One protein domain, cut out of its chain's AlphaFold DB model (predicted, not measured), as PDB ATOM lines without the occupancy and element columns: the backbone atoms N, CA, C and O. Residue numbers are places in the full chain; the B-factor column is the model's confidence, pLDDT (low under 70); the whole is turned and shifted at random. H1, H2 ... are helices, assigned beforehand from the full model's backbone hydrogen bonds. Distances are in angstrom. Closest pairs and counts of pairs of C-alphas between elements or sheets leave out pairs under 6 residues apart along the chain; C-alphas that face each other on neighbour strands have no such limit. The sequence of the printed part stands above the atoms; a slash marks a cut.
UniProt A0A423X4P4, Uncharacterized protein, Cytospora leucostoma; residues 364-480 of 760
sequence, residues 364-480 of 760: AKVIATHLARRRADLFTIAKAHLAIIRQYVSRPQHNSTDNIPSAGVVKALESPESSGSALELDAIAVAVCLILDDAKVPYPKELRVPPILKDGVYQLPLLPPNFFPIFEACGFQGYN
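What this domain is: This is residues 364 to 480 of the 760 residues of an uncharacterized protein of Cytospora leucostoma (UniProt A0A423X4P4). One long helix, H1, runs along one side; the hairpin H2 and H3, crossed by H4, clusters near its last residues, and H6 packs on its first. H5 packs on H4. The printed part has 117 residues with six named helices, H1 to H6, no named strand: all helix, compact, radius of gyration of the C-alphas 14.1 A, spans 43 by 26 by 26 A.

Where its parts are: Find C-alpha 364 at (-10.831, -30.417, -38.271); H1 runs 30.4 A to residue 384. Next come H2, 386 to 393, H3, 406 to 414, H4, 424 to 438, H5, 451 to 455, and H6, 465 to 473, ending at (-18.778, -36.028, -32.287).

How they stand to each other: H4 is the hub. See its closest C-alphas to H1, Ala 429 and Arg 375, 6.6 A apart; the tilt is steep, 53 degrees. H1 touches H6 with residues 364 to 368 alone, closest C-alphas Ala 368 and Phe 471, 5.6 A. O i to N i+4 pairs are all within hydrogen-bond range in H1, H2, H4; 3 of 5 in H3 and H6; 0 of 1 in H5, with 1 of 2 O i to N i+3.

The domain as a whole: The printed part has no cut. Links H2 to H3 and H4 to H5 are long. Look for pLDDT under 70 at residues 397 to 405 and 419 to 423.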
ATOM      1  N   ALA A 364      -9.594 -30.938 -38.845       95.06
ATOM      2  CA  ALA A 364     -10.831 -30.417 -38.271       95.06
ATOM      3  C   ALA A 364     -11.189 -31.141 -36.965       95.06
ATOM      4  O   ALA A 364     -11.563 -30.498 -35.986       95.06
ATOM      5  N   LYS A 365     -10.988 -32.463 -36.907       97.19
ATOM      6  CA  LYS A 365     -11.167 -33.262 -35.689       97.19
ATOM      7  C   LYS A 365     -10.192 -32.860 -34.585       97.19
ATOM      8  O   LYS A 365     -10.602 -32.762 -33.427       97.19
ATOM      9  N   VAL A 366      -8.926 -32.602 -34.921       98.00
ATOM     10  CA  VAL A 366      -7.931 -32.085 -33.966       98.00
ATOM     11  C   VAL A 366      -8.370 -30.720 -33.425       98.00
ATOM     12  O   VAL A 366      -8.428 -30.545 -32.208       98.00
ATOM     13  N   ILE A 367      -8.767 -29.788 -34.298       97.31
ATOM     14  CA  ILE A 367      -9.280 -28.464 -33.901       97.31
ATOM     15  C   ILE A 367     -10.489 -28.602 -32.972       97.31
ATOM     16  O   ILE A 367     -10.485 -28.032 -31.881       97.31
ATOM     17  N   ALA A 368     -11.499 -29.382 -33.365       97.31
ATOM     18  CA  ALA A 368     -12.709 -29.591 -32.575       97.31
ATOM     19  C   ALA A 368     -12.389 -30.205 -31.201       97.31
ATOM     20  O   ALA A 368     -12.879 -29.731 -30.177       97.31
ATOM     21  N   THR A 369     -11.496 -31.195 -31.147       97.75
ATOM     22  CA  THR A 369     -11.060 -31.819 -29.886       97.75
ATOM     23  C   THR A 369     -10.385 -30.806 -28.958       97.75
ATOM     24  O   THR A 369     -10.694 -30.754 -27.766       97.75
ATOM     25  N   HIS A 370      -9.490 -29.967 -29.489       97.75
ATOM     26  CA  HIS A 370      -8.813 -28.932 -28.702       97.75
ATOM     27  C   HIS A 370      -9.758 -27.824 -28.244       97.75
ATOM     28  O   HIS A 370      -9.673 -27.414 -27.090       97.75
ATOM     29  N   LEU A 371     -10.694 -27.376 -29.085       96.19
ATOM     30  CA  LEU A 371     -11.723 -26.413 -28.679       96.19
ATOM     31  C   LEU A 371     -12.598 -26.975 -27.548       96.19
ATOM     32  O   LEU A 371     -12.825 -26.292 -26.550       96.19
ATOM     33  N   ALA A 372     -13.029 -28.237 -27.653       95.75
ATOM     34  CA  ALA A 372     -13.822 -28.895 -26.617       95.75
ATOM     35  C   ALA A 372     -13.051 -29.005 -25.291       95.75
ATOM     36  O   ALA A 372     -13.600 -28.709 -24.226       95.75
ATOM     37  N   ARG A 373     -11.762 -29.367 -25.354       96.75
ATOM     38  CA  ARG A 373     -10.874 -29.421 -24.186       96.75
ATOM     39  C   ARG A 373     -10.688 -28.046 -23.544       96.75
ATOM     40  O   ARG A 373     -10.882 -27.916 -22.341       96.75
ATOM     41  N   ARG A 374     -10.379 -27.013 -24.334       96.25
ATOM     42  CA  ARG A 374     -10.193 -25.637 -23.840       96.25
ATOM     43  C   ARG A 374     -11.448 -25.100 -23.162       96.25
ATOM     44  O   ARG A 374     -11.349 -24.474 -22.113       96.25
ATOM     45  N   ARG A 375     -12.629 -25.403 -23.709       95.00
ATOM     46  CA  ARG A 375     -13.920 -25.076 -23.084       95.00
ATOM     47  C   ARG A 375     -14.074 -25.748 -21.714       95.00
ATOM     48  O   ARG A 375     -14.474 -25.092 -20.756       95.00
ATOM     49  N   ALA A 376     -13.720 -27.028 -21.593       95.06
ATOM     50  CA  ALA A 376     -13.755 -27.744 -20.315       95.06
ATOM     51  C   ALA A 376     -12.749 -27.180 -19.290       95.06
ATOM     52  O   ALA A 376     -13.086 -27.013 -18.112       95.06
ATOM     53  N   ASP A 377     -11.542 -26.830 -19.736       96.69
ATOM     54  CA  ASP A 377     -10.511 -26.208 -18.899       96.69
ATOM     55  C   ASP A 377     -10.959 -24.811 -18.420       96.69
ATOM     56  O   ASP A 377     -10.874 -24.505 -17.227       96.69
ATOM     57  N   LEU A 378     -11.540 -23.997 -19.311       96.81
ATOM     58  CA  LEU A 378     -12.125 -22.696 -18.972       96.81
ATOM     59  C   LEU A 378     -13.225 -22.837 -17.914       96.81
ATOM     60  O   LEU A 378     -13.229 -22.101 -16.928       96.81
ATOM     61  N   PHE A 379     -14.140 -23.797 -18.069       95.44
ATOM     62  CA  PHE A 379     -15.191 -24.044 -17.078       95.44
ATOM     63  C   PHE A 379     -14.651 -24.539 -15.741       95.44
ATOM     64  O   PHE A 379     -15.202 -24.190 -14.697       95.44
ATOM     65  N   THR A 380     -13.555 -25.293 -15.744       96.62
ATOM     66  CA  THR A 380     -12.875 -25.703 -14.510       96.62
ATOM     67  C   THR A 380     -12.349 -24.484 -13.749       96.62
ATOM     68  O   THR A 380     -12.593 -24.361 -12.546       96.62
ATOM     69  N   ILE A 381     -11.714 -23.537 -14.450       97.44
ATOM     70  CA  ILE A 381     -11.279 -22.256 -13.871       97.44
ATOM     71  C   ILE A 381     -12.491 -21.452 -13.388       97.44
ATOM     72  O   ILE A 381     -12.535 -21.016 -12.239       97.44
ATOM     73  N   ALA A 382     -13.520 -21.309 -14.221       96.31
ATOM     74  CA  ALA A 382     -14.730 -20.564 -13.883       96.31
ATOM     75  C   ALA A 382     -15.411 -21.109 -12.619       96.31
ATOM     76  O   ALA A 382     -15.816 -20.343 -11.744       96.31
ATOM     77  N   LYS A 383     -15.467 -22.436 -12.468       96.12
ATOM     78  CA  LYS A 383     -16.016 -23.110 -11.288       96.12
ATOM     79  C   LYS A 383     -15.200 -22.833 -10.026       96.12
ATOM     80  O   LYS A 383     -15.787 -22.625  -8.965       96.12
ATOM     81  N   ALA A 384     -13.871 -22.758 -10.129       97.25
ATOM     82  CA  ALA A 384     -13.019 -22.335  -9.015       97.25
ATOM     83  C   ALA A 384     -13.296 -20.878  -8.585       97.25
ATOM     84  O   ALA A 384     -13.127 -20.533  -7.416       97.25
ATOM     85  N   HIS A 385     -13.798 -20.049  -9.505       97.19
ATOM     86  CA  HIS A 385     -14.161 -18.647  -9.282       97.19
ATOM     87  C   HIS A 385     -15.680 -18.395  -9.208       97.19
ATOM     88  O   HIS A 385     -16.130 -17.253  -9.324       97.19
ATOM     89  N   LEU A 386     -16.490 -19.429  -8.936       96.00
ATOM     90  CA  LEU A 386     -17.957 -19.347  -8.977       96.00
ATOM     91  C   LEU A 386     -18.542 -18.263  -8.055       96.00
ATOM     92  O   LEU A 386     -19.547 -17.643  -8.392       96.00
ATOM     93  N   ALA A 387     -17.916 -17.994  -6.904       96.38
ATOM     94  CA  ALA A 387     -18.358 -16.938  -5.990       96.38
ATOM     95  C   ALA A 387     -18.282 -15.536  -6.626       96.38
ATOM     96  O   ALA A 387     -19.212 -14.745  -6.480       96.38
ATOM     97  N   ILE A 388     -17.206 -15.259  -7.370       95.19
ATOM     98  CA  ILE A 388     -17.006 -13.997  -8.095       95.19
ATOM     99  C   ILE A 388     -18.033 -13.890  -9.224       95.19
ATOM    100  O   ILE A 388     -18.698 -12.865  -9.357       95.19
ATOM    101  N   ILE A 389     -18.225 -14.978  -9.977       93.25
ATOM    102  CA  ILE A 389     -19.201 -15.040 -11.072       93.25
ATOM    103  C   ILE A 389     -20.623 -14.793 -10.548       93.25
ATOM    104  O   ILE A 389     -21.336 -13.953 -11.090       93.25
ATOM    105  N   ARG A 390     -21.031 -15.440  -9.444       94.12
ATOM    106  CA  ARG A 390     -22.338 -15.201  -8.800       94.12
ATOM    107  C   ARG A 390     -22.505 -13.745  -8.375       94.12
ATOM    108  O   ARG A 390     -23.571 -13.166  -8.587       94.12
ATOM    109  N   GLN A 391     -21.468 -13.149  -7.783       93.75
ATOM    110  CA  GLN A 391     -21.503 -11.745  -7.378       93.75
ATOM    111  C   GLN A 391     -21.665 -10.823  -8.589       93.75
ATOM    112  O   GLN A 391     -22.452  -9.883  -8.519       93.75
ATOM    113  N   TYR A 392     -20.948 -11.097  -9.681       90.25
ATOM    114  CA  TYR A 392     -21.026 -10.324 -10.916       90.25
ATOM    115  C   TYR A 392     -22.421 -10.406 -11.549       90.25
ATOM    116  O   TYR A 392     -23.048  -9.375 -11.777       90.25
ATOM    117  N   VAL A 393     -22.954 -11.623 -11.722       88.81
ATOM    118  CA  VAL A 393     -24.298 -11.881 -12.278       88.81
ATOM    119  C   VAL A 393     -25.411 -11.245 -11.432       88.81
ATOM    120  O   VAL A 393     -26.438 -10.843 -11.967       88.81
ATOM    121  N   SER A 394     -25.207 -11.099 -10.118       89.88
ATOM    122  CA  SER A 394     -26.192 -10.486  -9.214       89.88
ATOM    123  C   SER A 394     -26.218  -8.948  -9.256       89.88
ATOM    124  O   SER A 394     -27.069  -8.344  -8.602       89.88
ATOM    125  N   ARG A 395     -25.293  -8.278  -9.967       88.94
ATOM    126  CA  ARG A 395     -25.246  -6.804 -10.018       88.94
ATOM    127  C   ARG A 395     -26.352  -6.256 -10.939       88.94
ATOM    128  O   ARG A 395     -26.303  -6.498 -12.140       88.94
ATOM    129  N   PRO A 396     -27.283  -5.419 -10.439       78.56
ATOM    130  CA  PRO A 396     -28.422  -4.913 -11.217       78.56
ATOM    131  C   PRO A 396     -28.063  -3.899 -12.324       78.56
ATOM    132  O   PRO A 396     -28.956  -3.415 -13.012       78.56
ATOM    133  N   GLN A 397     -26.786  -3.535 -12.490       65.44
ATOM    134  CA  GLN A 397     -26.348  -2.473 -13.409       65.44
ATOM    135  C   GLN A 397     -25.846  -2.962 -14.778       65.44
ATOM    136  O   GLN A 397     -25.700  -2.138 -15.677       65.44
ATOM    137  N   HIS A 398     -25.654  -4.267 -14.995       59.12
ATOM    138  CA  HIS A 398     -25.252  -4.804 -16.306       59.12
ATOM    139  C   HIS A 398     -26.458  -5.167 -17.188       59.12
ATOM    140  O   HIS A 398     -26.564  -6.275 -17.695       59.12
ATOM    141  N   ASN A 399     -27.356  -4.199 -17.401       51.75
ATOM    142  CA  ASN A 399     -28.365  -4.237 -18.474       51.75
ATOM    143  C   ASN A 399     -27.815  -3.661 -19.799       51.75
ATOM    144  O   ASN A 399     -28.583  -3.260 -20.675       51.75
ATOM    145  N   SER A 400     -26.491  -3.534 -19.941       51.38
ATOM    146  CA  SER A 400     -25.876  -2.947 -21.133       51.38
ATOM    147  C   SER A 400     -25.867  -3.954 -22.277       51.38
ATOM    148  O   SER A 400     -25.075  -4.883 -22.229       51.38
ATOM    149  N   THR A 401     -26.743  -3.721 -23.260       52.03
ATOM    150  CA  THR A 401     -26.665  -3.991 -24.720       52.03
ATOM    151  C   THR A 401     -26.255  -5.366 -25.257       52.03
ATOM    152  O   THR A 401     -26.726  -5.739 -26.328       52.03
ATOM    153  N   ASP A 402     -25.451  -6.138 -24.549       59.75
ATOM    154  CA  ASP A 402     -25.015  -7.465 -24.935       59.75
ATOM    155  C   ASP A 402     -25.939  -8.447 -24.218       59.75
ATOM    156  O   ASP A 402     -25.824  -8.649 -23.011       59.75
ATOM    157  N   ASN A 403     -26.915  -8.995 -24.950       64.31
ATOM    158  CA  ASN A 403     -27.906  -9.988 -24.507       64.31
ATOM    159  C   ASN A 403     -27.254 -11.312 -24.046       64.31
ATOM    160  O   ASN A 403     -27.556 -12.383 -24.565       64.31
ATOM    161  N   ILE A 404     -26.319 -11.266 -23.103       66.44
ATOM    162  CA  ILE A 404     -25.621 -12.435 -22.598       66.44
ATOM    163  C   ILE A 404     -26.491 -13.043 -21.490       66.44
ATOM    164  O   ILE A 404     -26.811 -12.347 -20.521       66.44
ATOM    165  N   PRO A 405     -26.883 -14.326 -21.590       68.12
ATOM    166  CA  PRO A 405     -27.764 -14.979 -20.625       68.12
ATOM    167  C   PRO A 405     -27.046 -15.230 -19.287       68.12
ATOM    168  O   PRO A 405     -26.624 -16.340 -18.967       68.12
ATOM    169  N   SER A 406     -26.925 -14.187 -18.465       73.75
ATOM    170  CA  SER A 406     -26.215 -14.205 -17.179       73.75
ATOM    171  C   SER A 406     -26.791 -15.225 -16.184       73.75
ATOM    172  O   SER A 406     -26.039 -15.872 -15.453       73.75
ATOM    173  N   ALA A 407     -28.110 -15.444 -16.208       74.94
ATOM    174  CA  ALA A 407     -28.786 -16.442 -15.378       74.94
ATOM    175  C   ALA A 407     -28.434 -17.896 -15.763       74.94
ATOM    176  O   ALA A 407     -28.443 -18.775 -14.898       74.94
ATOM    177  N   GLY A 408     -28.092 -18.154 -17.032       84.81
ATOM    178  CA  GLY A 408     -27.698 -19.482 -17.515       84.81
ATOM    179  C   GLY A 408     -26.290 -19.886 -17.071       84.81
ATOM    180  O   GLY A 408     -26.060 -21.044 -16.729       84.81
ATOM    181  N   VAL A 409     -25.369 -18.916 -16.974       88.06
ATOM    182  CA  VAL A 409     -23.946 -19.155 -16.663       88.06
ATOM    183  C   VAL A 409     -23.761 -19.875 -15.326       88.06
ATOM    184  O   VAL A 409     -23.078 -20.895 -15.258       88.06
ATOM    185  N   VAL A 410     -24.388 -19.381 -14.251       90.44
ATOM    186  CA  VAL A 410     -24.240 -19.975 -12.908       90.44
ATOM    187  C   VAL A 410     -24.801 -21.397 -12.880       90.44
ATOM    188  O   VAL A 410     -24.146 -22.306 -12.368       90.44
ATOM    189  N   LYS A 411     -25.978 -21.607 -13.482       89.25
ATOM    190  CA  LYS A 411     -26.631 -22.919 -13.539       89.25
ATOM    191  C   LYS A 411     -25.774 -23.941 -14.290       89.25
ATOM    192  O   LYS A 411     -25.601 -25.059 -13.808       89.25
ATOM    193  N   ALA A 412     -25.206 -23.553 -15.430       87.44
ATOM    194  CA  ALA A 412     -24.359 -24.428 -16.232       87.44
ATOM    195  C   ALA A 412     -23.036 -24.790 -15.537       87.44
ATOM    196  O   ALA A 412     -22.587 -25.930 -15.630       87.44
ATOM    197  N   LEU A 413     -22.431 -23.860 -14.789       89.31
ATOM    198  CA  LEU A 413     -21.210 -24.136 -14.016       89.31
ATOM    199  C   LEU A 413     -21.459 -25.053 -12.806       89.31
ATOM    200  O   LEU A 413     -20.580 -25.827 -12.412       89.31
ATOM    201  N   GLU A 414     -22.643 -24.971 -12.194       90.94
ATOM    202  CA  GLU A 414     -23.029 -25.797 -11.045       90.94
ATOM    203  C   GLU A 414     -23.422 -27.217 -11.448       90.94
ATOM    204  O   GLU A 414     -23.056 -28.177 -10.766       90.94
ATOM    205  N   SER A 415     -24.146 -27.357 -12.560       86.38
ATOM    206  CA  SER A 415     -24.638 -28.643 -13.037       86.38
ATOM    207  C   SER A 415     -24.602 -28.715 -14.570       86.38
ATOM    208  O   SER A 415     -25.639 -28.555 -15.220       86.38
ATOM    209  N   PRO A 416     -23.423 -29.013 -15.152       76.38
ATOM    210  CA  PRO A 416     -23.252 -29.128 -16.602       76.38
ATOM    211  C   PRO A 416     -24.176 -30.179 -17.235       76.38
ATOM    212  O   PRO A 416     -24.560 -30.062 -18.392       76.38
ATOM    213  N   GLU A 417     -24.551 -31.204 -16.464       77.81
ATOM    214  CA  GLU A 417     -25.410 -32.308 -16.908       77.81
ATOM    215  C   GLU A 417     -26.910 -31.953 -16.913       77.81
ATOM    216  O   GLU A 417     -27.691 -32.643 -17.565       77.81
ATOM    217  N   SER A 418     -27.335 -30.897 -16.202       71.38
ATOM    218  CA  SER A 418     -28.757 -30.522 -16.074       71.38
ATOM    219  C   SER A 418     -29.151 -29.233 -16.804       71.38
ATOM    220  O   SER A 418     -30.338 -28.885 -16.851       71.38
ATOM    221  N   SER A 419     -28.196 -28.510 -17.400       60.28
ATOM    222  CA  SER A 419     -28.491 -27.391 -18.301       60.28
ATOM    223  C   SER A 419     -29.004 -27.935 -19.636       60.28
ATOM    224  O   SER A 419     -28.238 -28.331 -20.511       60.28
ATOM    225  N   GLY A 420     -30.329 -28.004 -19.763       53.38
ATOM    226  CA  GLY A 420     -31.038 -28.453 -20.958       53.38
ATOM    227  C   GLY A 420     -30.910 -27.487 -22.137       53.38
ATOM    228  O   GLY A 420     -31.855 -26.777 -22.443       53.38
ATOM    229  N   SER A 421     -29.738 -27.464 -22.766       61.53
ATOM    230  CA  SER A 421     -29.471 -27.544 -24.211       61.53
ATOM    231  C   SER A 421     -27.966 -27.297 -24.374       61.53
ATOM    232  O   SER A 421     -27.465 -26.265 -23.934       61.53
ATOM    233  N   ALA A 422     -27.189 -28.221 -24.958       56.38
ATOM    234  CA  ALA A 422     -25.739 -27.995 -25.066       56.38
ATOM    235  C   ALA A 422     -25.372 -26.878 -26.070       56.38
ATOM    236  O   ALA A 422     -24.203 -26.515 -26.179       56.38
ATOM    237  N   LEU A 423     -26.380 -26.292 -26.732       56.34
ATOM    238  CA  LEU A 423     -26.342 -24.996 -27.418       56.34
ATOM    239  C   LEU A 423     -25.733 -23.881 -26.554       56.34
ATOM    240  O   LEU A 423     -25.022 -23.026 -27.066       56.34
ATOM    241  N   GLU A 424     -26.022 -23.874 -25.249       73.12
ATOM    242  CA  GLU A 424     -25.651 -22.755 -24.378       73.12
ATOM    243  C   GLU A 424     -24.153 -22.738 -24.049       73.12
ATOM    244  O   GLU A 424     -23.647 -21.714 -23.606       73.12
ATOM    245  N   LEU A 425     -23.409 -23.834 -24.249       86.00
ATOM    246  CA  LEU A 425     -22.051 -23.947 -23.708       86.00
ATOM    247  C   LEU A 425     -21.048 -22.992 -24.367       86.00
ATOM    248  O   LEU A 425     -20.189 -22.459 -23.670       86.00
ATOM    249  N   ASP A 426     -21.152 -22.737 -25.670       88.12
ATOM    250  CA  ASP A 426     -20.247 -21.794 -26.346       88.12
ATOM    251  C   ASP A 426     -20.580 -20.345 -25.954       88.12
ATOM    252  O   ASP A 426     -19.688 -19.581 -25.577       88.12
ATOM    253  N   ALA A 427     -21.870 -19.999 -25.905       87.62
ATOM    254  CA  ALA A 427     -22.349 -18.709 -25.405       87.62
ATOM    255  C   ALA A 427     -21.941 -18.472 -23.939       87.62
ATOM    256  O   ALA A 427     -21.509 -17.380 -23.565       87.62
ATOM    257  N   ILE A 428     -22.033 -19.512 -23.104       90.62
ATOM    258  CA  ILE A 428     -21.590 -19.486 -21.710       90.62
ATOM    259  C   ILE A 428     -20.074 -19.336 -21.638       90.62
ATOM    260  O   ILE A 428     -19.601 -18.591 -20.789       90.62
ATOM    261  N   ALA A 429     -19.298 -19.989 -22.504       93.25
ATOM    262  CA  ALA A 429     -17.847 -19.825 -22.529       93.25
ATOM    263  C   ALA A 429     -17.444 -18.376 -22.846       93.25
ATOM    264  O   ALA A 429     -16.621 -17.806 -22.130       93.25
ATOM    265  N   VAL A 430     -18.097 -17.747 -23.831       93.06
ATOM    266  CA  VAL A 430     -17.938 -16.309 -24.115       93.06
ATOM    267  C   VAL A 430     -18.297 -15.466 -22.888       93.06
ATOM    268  O   VAL A 430     -17.514 -14.612 -22.470       93.06
ATOM    269  N   ALA A 431     -19.451 -15.730 -22.269       92.25
ATOM    270  CA  ALA A 431     -19.900 -15.020 -21.074       92.25
ATOM    271  C   ALA A 431     -18.903 -15.152 -19.914       92.25
ATOM    272  O   ALA A 431     -18.580 -14.173 -19.248       92.25
ATOM    273  N   VAL A 432     -18.390 -16.361 -19.684       94.81
ATOM    274  CA  VAL A 432     -17.392 -16.661 -18.658       94.81
ATOM    275  C   VAL A 432     -16.117 -15.863 -18.906       94.81
ATOM    276  O   VAL A 432     -15.645 -15.225 -17.971       94.81
ATOM    277  N   CYS A 433     -15.587 -15.836 -20.134       95.38
ATOM    278  CA  CYS A 433     -14.413 -15.020 -20.459       95.38
ATOM    279  C   CYS A 433     -14.639 -13.540 -20.129       95.38
ATOM    280  O   CYS A 433     -13.823 -12.948 -19.431       95.38
ATOM    281  N   LEU A 434     -15.777 -12.969 -20.534       93.19
ATOM    282  CA  LEU A 434     -16.105 -11.564 -20.259       93.19
ATOM    283  C   LEU A 434     -16.207 -11.264 -18.754       93.19
ATOM    284  O   LEU A 434     -15.728 -10.230 -18.295       93.19
ATOM    285  N   ILE A 435     -16.796 -12.177 -17.974       93.88
ATOM    286  CA  ILE A 435     -16.906 -12.035 -16.515       93.88
ATOM    287  C   ILE A 435     -15.529 -12.136 -15.846       93.88
ATOM    288  O   ILE A 435     -15.233 -11.360 -14.938       93.88
ATOM    289  N   LEU A 436     -14.691 -13.089 -16.268       95.50
ATOM    290  CA  LEU A 436     -13.337 -13.255 -15.733       95.50
ATOM    291  C   LEU A 436     -12.454 -12.046 -16.077       95.50
ATOM    292  O   LEU A 436     -11.722 -11.577 -15.203       95.50
ATOM    293  N   ASP A 437     -12.578 -11.509 -17.294       94.94
ATOM    294  CA  ASP A 437     -11.889 -10.297 -17.746       94.94
ATOM    295  C   ASP A 437     -12.284  -9.071 -16.900       94.94
ATOM    296  O   ASP A 437     -11.402  -8.388 -16.370       94.94
ATOM    297  N   ASP A 438     -13.586  -8.810 -16.697       93.56
ATOM    298  CA  ASP A 438     -14.053  -7.685 -15.862       93.56
ATOM    299  C   ASP A 438     -13.606  -7.833 -14.401       93.56
ATOM    300  O   ASP A 438     -13.102  -6.893 -13.774       93.56
ATOM    301  N   ALA A 439     -13.698  -9.057 -13.875       94.56
ATOM    302  CA  ALA A 439     -13.243  -9.383 -12.533       94.56
ATOM    303  C   ALA A 439     -11.709  -9.416 -12.391       94.56
ATOM    304  O   ALA A 439     -11.213  -9.601 -11.275       94.56
ATOM    305  N   LYS A 440     -10.955  -9.229 -13.484       96.38
ATOM    306  CA  LYS A 440      -9.486  -9.301 -13.544       96.38
ATOM    307  C   LYS A 440      -8.929 -10.621 -13.004       96.38
ATOM    308  O   LYS A 440      -7.864 -10.645 -12.382       96.38
ATOM    309  N   VAL A 441      -9.652 -11.719 -13.215       96.81
ATOM    310  CA  VAL A 441      -9.193 -13.065 -12.871       96.81
ATOM    311  C   VAL A 441      -8.263 -13.545 -13.987       96.81
ATOM    312  O   VAL A 441      -8.711 -13.666 -15.124       96.81
ATOM    313  N   PRO A 442      -6.976 -13.818 -13.712       96.56
ATOM    314  CA  PRO A 442      -6.056 -14.264 -14.747       96.56
ATOM    315  C   PRO A 442      -6.378 -15.701 -15.171       96.56
ATOM    316  O   PRO A 442      -6.509 -16.591 -14.330       96.56
ATOM    317  N   TYR A 443      -6.440 -15.940 -16.477       97.00
ATOM    318  CA  TYR A 443      -6.517 -17.273 -17.069       97.00
ATOM    319  C   TYR A 443      -5.658 -17.332 -18.347       97.00
ATOM    320  O   TYR A 443      -5.329 -16.279 -18.903       97.00
ATOM    321  N   PRO A 444      -5.220 -18.526 -18.796       96.00
ATOM    322  CA  PRO A 444      -4.393 -18.654 -19.995       96.00
ATOM    323  C   PRO A 444      -5.098 -18.092 -21.236       96.00
ATOM    324  O   PRO A 444      -6.281 -18.361 -21.458       96.00
ATOM    325  N   LYS A 445      -4.368 -17.318 -22.050       94.12
ATOM    326  CA  LYS A 445      -4.919 -16.619 -23.223       94.12
ATOM    327  C   LYS A 445      -5.539 -17.584 -24.237       94.12
ATOM    328  O   LYS A 445      -6.547 -17.268 -24.849       94.12
ATOM    329  N   GLU A 446      -4.982 -18.783 -24.352       94.31
ATOM    330  CA  GLU A 446      -5.414 -19.836 -25.264       94.31
ATOM    331  C   GLU A 446      -6.785 -20.433 -24.912       94.31
ATOM    332  O   GLU A 446      -7.388 -21.098 -25.755       94.31
ATOM    333  N   LEU A 447      -7.279 -20.201 -23.687       96.06
ATOM    334  CA  LEU A 447      -8.627 -20.584 -23.251       96.06
ATOM    335  C   LEU A 447      -9.673 -19.504 -23.547       96.06
ATOM    336  O   LEU A 447     -10.852 -19.704 -23.257       96.06
ATOM    337  N   ARG A 448      -9.264 -18.344 -24.075       94.50
ATOM    338  CA  ARG A 448     -10.184 -17.253 -24.380       94.50
ATOM    339  C   ARG A 448     -11.107 -17.646 -25.528       94.50
ATOM    340  O   ARG A 448     -10.653 -18.068 -26.585       94.50
ATOM    341  N   VAL A 449     -12.407 -17.462 -25.313       93.00
ATOM    342  CA  VAL A 449     -13.440 -17.666 -26.329       93.00
ATOM    343  C   VAL A 449     -13.957 -16.297 -26.776       93.00
ATOM    344  O   VAL A 449     -14.465 -15.539 -25.945       93.00
ATOM    345  N   PRO A 450     -13.799 -15.934 -28.055       92.06
ATOM    346  CA  PRO A 450     -14.163 -14.610 -28.536       92.06
ATOM    347  C   PRO A 450     -15.674 -14.422 -28.711       92.06
ATOM    348  O   PRO A 450     -16.387 -15.390 -28.983       92.06
ATOM    349  N   PRO A 451     -16.175 -13.170 -28.670       90.31
ATOM    350  CA  PRO A 451     -17.601 -12.873 -28.815       90.31
ATOM    351  C   PRO A 451     -18.253 -13.366 -30.109       90.31
ATOM    352  O   PRO A 451     -19.464 -13.566 -30.128       90.31
ATOM    353  N   ILE A 452     -17.487 -13.588 -31.182       87.56
ATOM    354  CA  ILE A 452     -18.024 -14.136 -32.438       87.56
ATOM    355  C   ILE A 452     -18.607 -15.548 -32.261       87.56
ATOM    356  O   ILE A 452     -19.487 -15.948 -33.011       87.56
ATOM    357  N   LEU A 453     -18.175 -16.280 -31.229       90.19
ATOM    358  CA  LEU A 453     -18.691 -17.605 -30.883       90.19
ATOM    359  C   LEU A 453     -19.924 -17.570 -29.973       90.19
ATOM    360  O   LEU A 453     -20.371 -18.623 -29.520       90.19
ATOM    361  N   LYS A 454     -20.497 -16.387 -29.703       88.75
ATOM    362  CA  LYS A 454     -21.693 -16.258 -28.854       88.75
ATOM    363  C   LYS A 454     -22.883 -17.064 -29.387       88.75
ATOM    364  O   LYS A 454     -23.664 -17.563 -28.589       88.75
ATOM    365  N   ASP A 455     -22.987 -17.211 -30.708       87.56
ATOM    366  CA  ASP A 455     -24.072 -17.937 -31.381       87.56
ATOM    367  C   ASP A 455     -23.682 -19.410 -31.676       87.56
ATOM    368  O   ASP A 455     -24.409 -20.139 -32.351       87.56
ATOM    369  N   GLY A 456     -22.541 -19.867 -31.142       90.31
ATOM    370  CA  GLY A 456     -22.022 -21.230 -31.269       90.31
ATOM    371  C   GLY A 456     -20.963 -21.404 -32.358       90.31
ATOM    372  O   GLY A 456     -20.884 -20.639 -33.318       90.31
ATOM    373  N   VAL A 457     -20.151 -22.461 -32.238       92.19
ATOM    374  CA  VAL A 457     -19.088 -22.774 -33.216       92.19
ATOM    375  C   VAL A 457     -19.608 -22.985 -34.638       92.19
ATOM    376  O   VAL A 457     -18.905 -22.692 -35.601       92.19
ATOM    377  N   TYR A 458     -20.853 -23.449 -34.781       92.25
ATOM    378  CA  TYR A 458     -21.471 -23.673 -36.088       92.25
ATOM    379  C   TYR A 458     -21.751 -22.376 -36.851       92.25
ATOM    380  O   TYR A 458     -21.848 -22.409 -38.072       92.25
ATOM    381  N   GLN A 459     -21.833 -21.244 -36.145       90.19
ATOM    382  CA  GLN A 459     -22.001 -19.914 -36.730       90.19
ATOM    383  C   GLN A 459     -20.662 -19.256 -37.089       90.19
ATOM    384  O   GLN A 459     -20.639 -18.117 -37.562       90.19
ATOM    385  N   LEU A 460     -19.531 -19.955 -36.898       88.56
ATOM    386  CA  LEU A 460     -18.258 -19.476 -37.416       88.56
ATOM    387  C   LEU A 460     -18.386 -19.243 -38.921       88.56
ATOM    388  O   LEU A 460     -18.782 -20.156 -39.659       88.56
ATOM    389  N   PRO A 461     -17.964 -18.064 -39.413       81.06
ATOM    390  CA  PRO A 461     -17.778 -17.876 -40.839       81.06
ATOM    391  C   PRO A 461     -16.910 -19.022 -41.363       81.06
ATOM    392  O   PRO A 461     -16.011 -19.472 -40.663       81.06
ATOM    393  N   LEU A 462     -17.148 -19.499 -42.580       81.75
ATOM    394  CA  LEU A 462     -16.310 -20.516 -43.230       81.75
ATOM    395  C   LEU A 462     -16.326 -21.933 -42.654       81.75
ATOM    396  O   LEU A 462     -15.664 -22.761 -43.272       81.75
ATOM    397  N   LEU A 463     -17.032 -22.251 -41.559       89.00
ATOM    398  CA  LEU A 463     -17.077 -23.640 -41.090       89.00
ATOM    399  C   LEU A 463     -17.715 -24.525 -42.176       89.00
ATOM    400  O   LEU A 463     -18.905 -24.370 -42.459       89.00
ATOM    401  N   PRO A 464     -16.965 -25.456 -42.790       87.00
ATOM    402  CA  PRO A 464     -17.514 -26.311 -43.825       87.00
ATOM    403  C   PRO A 464     -18.594 -27.240 -43.248       87.00
ATOM    404  O   PRO A 464     -18.380 -27.837 -42.187       87.00
ATOM    405  N   PRO A 465     -19.742 -27.414 -43.923       87.88
ATOM    406  CA  PRO A 465     -20.802 -28.262 -43.402       87.88
ATOM    407  C   PRO A 465     -20.404 -29.733 -43.235       87.88
ATOM    408  O   PRO A 465     -20.919 -30.409 -42.350       87.88
ATOM    409  N   ASN A 466     -19.451 -30.234 -44.025       87.06
ATOM    410  CA  ASN A 466     -18.899 -31.585 -43.872       87.06
ATOM    411  C   ASN A 466     -18.141 -31.773 -42.546       87.06
ATOM    412  O   ASN A 466     -17.902 -32.903 -42.133       87.06
ATOM    413  N   PHE A 467     -17.808 -30.694 -41.833       92.12
ATOM    414  CA  PHE A 467     -17.251 -30.781 -40.485       92.12
ATOM    415  C   PHE A 467     -18.317 -30.784 -39.395       92.12
ATOM    416  O   PHE A 467     -17.983 -31.047 -38.243       92.12
ATOM    417  N   PHE A 468     -19.596 -30.566 -39.716       93.50
ATOM    418  CA  PHE A 468     -20.643 -30.586 -38.699       93.50
ATOM    419  C   PHE A 468     -20.696 -31.911 -37.917       93.50
ATOM    420  O   PHE A 468     -20.667 -31.851 -36.687       93.50
ATOM    421  N   PRO A 469     -20.648 -33.094 -38.569       94.56
ATOM    422  CA  PRO A 469     -20.593 -34.370 -37.854       94.56
ATOM    423  C   PRO A 469     -19.349 -34.510 -36.962       94.56
ATOM    424  O   PRO A 469     -19.394 -35.151 -35.913       94.56
ATOM    425  N   ILE A 470     -18.223 -33.909 -37.365       95.25
ATOM    426  CA  ILE A 470     -16.956 -33.963 -36.622       95.25
ATOM    427  C   ILE A 470     -17.069 -33.149 -35.331       95.25
ATOM    428  O   ILE A 470     -16.709 -33.633 -34.258       95.25
ATOM    429  N   PHE A 471     -17.593 -31.926 -35.422       95.38
ATOM    430  CA  PHE A 471     -17.822 -31.074 -34.256       95.38
ATOM    431  C   PHE A 471     -18.903 -31.671 -33.342       95.38
ATOM    432  O   PHE A 471     -18.727 -31.694 -32.123       95.38
ATOM    433  N   GLU A 472     -19.964 -32.254 -33.897       94.94
ATOM    434  CA  GLU A 472     -20.973 -32.976 -33.117       94.94
ATOM    435  C   GLU A 472     -20.347 -34.124 -32.314       94.94
ATOM    436  O   GLU A 472     -20.557 -34.221 -31.101       94.94
ATOM    437  N   ALA A 473     -19.495 -34.937 -32.948       95.62
ATOM    438  CA  ALA A 473     -18.778 -36.028 -32.287       95.62
ATOM    439  C   ALA A 473     -17.823 -35.548 -31.174       95.62
ATOM    440  O   ALA A 473     -17.518 -36.309 -30.253       95.62
ATOM    441  N   CYS A 474     -17.375 -34.290 -31.223       95.69
ATOM    442  CA  CYS A 474     -16.587 -33.635 -30.174       95.69
ATOM    443  C   CYS A 474     -17.446 -32.926 -29.106       95.69
ATOM    444  O   CYS A 474     -16.904 -32.242 -28.236       95.69
ATOM    445  N   GLY A 475     -18.774 -33.087 -29.136       93.19
ATOM    446  CA  GLY A 475     -19.692 -32.537 -28.137       93.19
ATOM    447  C   GLY A 475     -20.113 -31.088 -28.391       93.19
ATOM    448  O   GLY A 475     -20.515 -30.398 -27.452       93.19
ATOM    449  N   PHE A 476     -20.003 -30.594 -29.626       92.75
ATOM    450  CA  PHE A 476     -20.613 -29.323 -30.022       92.75
ATOM    451  C   PHE A 476     -22.046 -29.548 -30.502       92.75
ATOM    452  O   PHE A 476     -22.307 -30.411 -31.335       92.75
ATOM    453  N   GLN A 477     -22.977 -28.729 -30.025       90.62
ATOM    454  CA  GLN A 477     -24.371 -28.704 -30.479       90.62
ATOM    455  C   GLN A 477     -24.691 -27.327 -31.072       90.62
ATOM    456  O   GLN A 477     -23.853 -26.433 -31.042       90.62
ATOM    457  N   GLY A 478     -25.890 -27.140 -31.625       89.31
ATOM    458  CA  GLY A 478     -26.288 -25.835 -32.168       89.31
ATOM    459  C   GLY A 478     -26.213 -25.693 -33.674       89.31
ATOM    460  O   GLY A 478     -26.445 -24.601 -34.174       89.31
ATOM    461  N   TYR A 479     -26.026 -26.784 -34.415       91.25
ATOM    462  CA  TYR A 479     -26.094 -26.773 -35.880       91.25
ATOM    463  C   TYR A 479     -27.476 -26.361 -36.445       91.25
ATOM    464  O   TYR A 479     -27.571 -26.051 -37.627       91.25
ATOM    465  N   ASN A 480     -28.522 -26.297 -35.604       92.81
ATOM    466  CA  ASN A 480     -29.863 -25.774 -35.924       92.81
ATOM    467  C   ASN A 480     -30.220 -24.482 -35.163       92.81
ATOM    468  O   ASN A 480     -31.356 -24.013 -35.254       92.81
TER     469      ASN A 480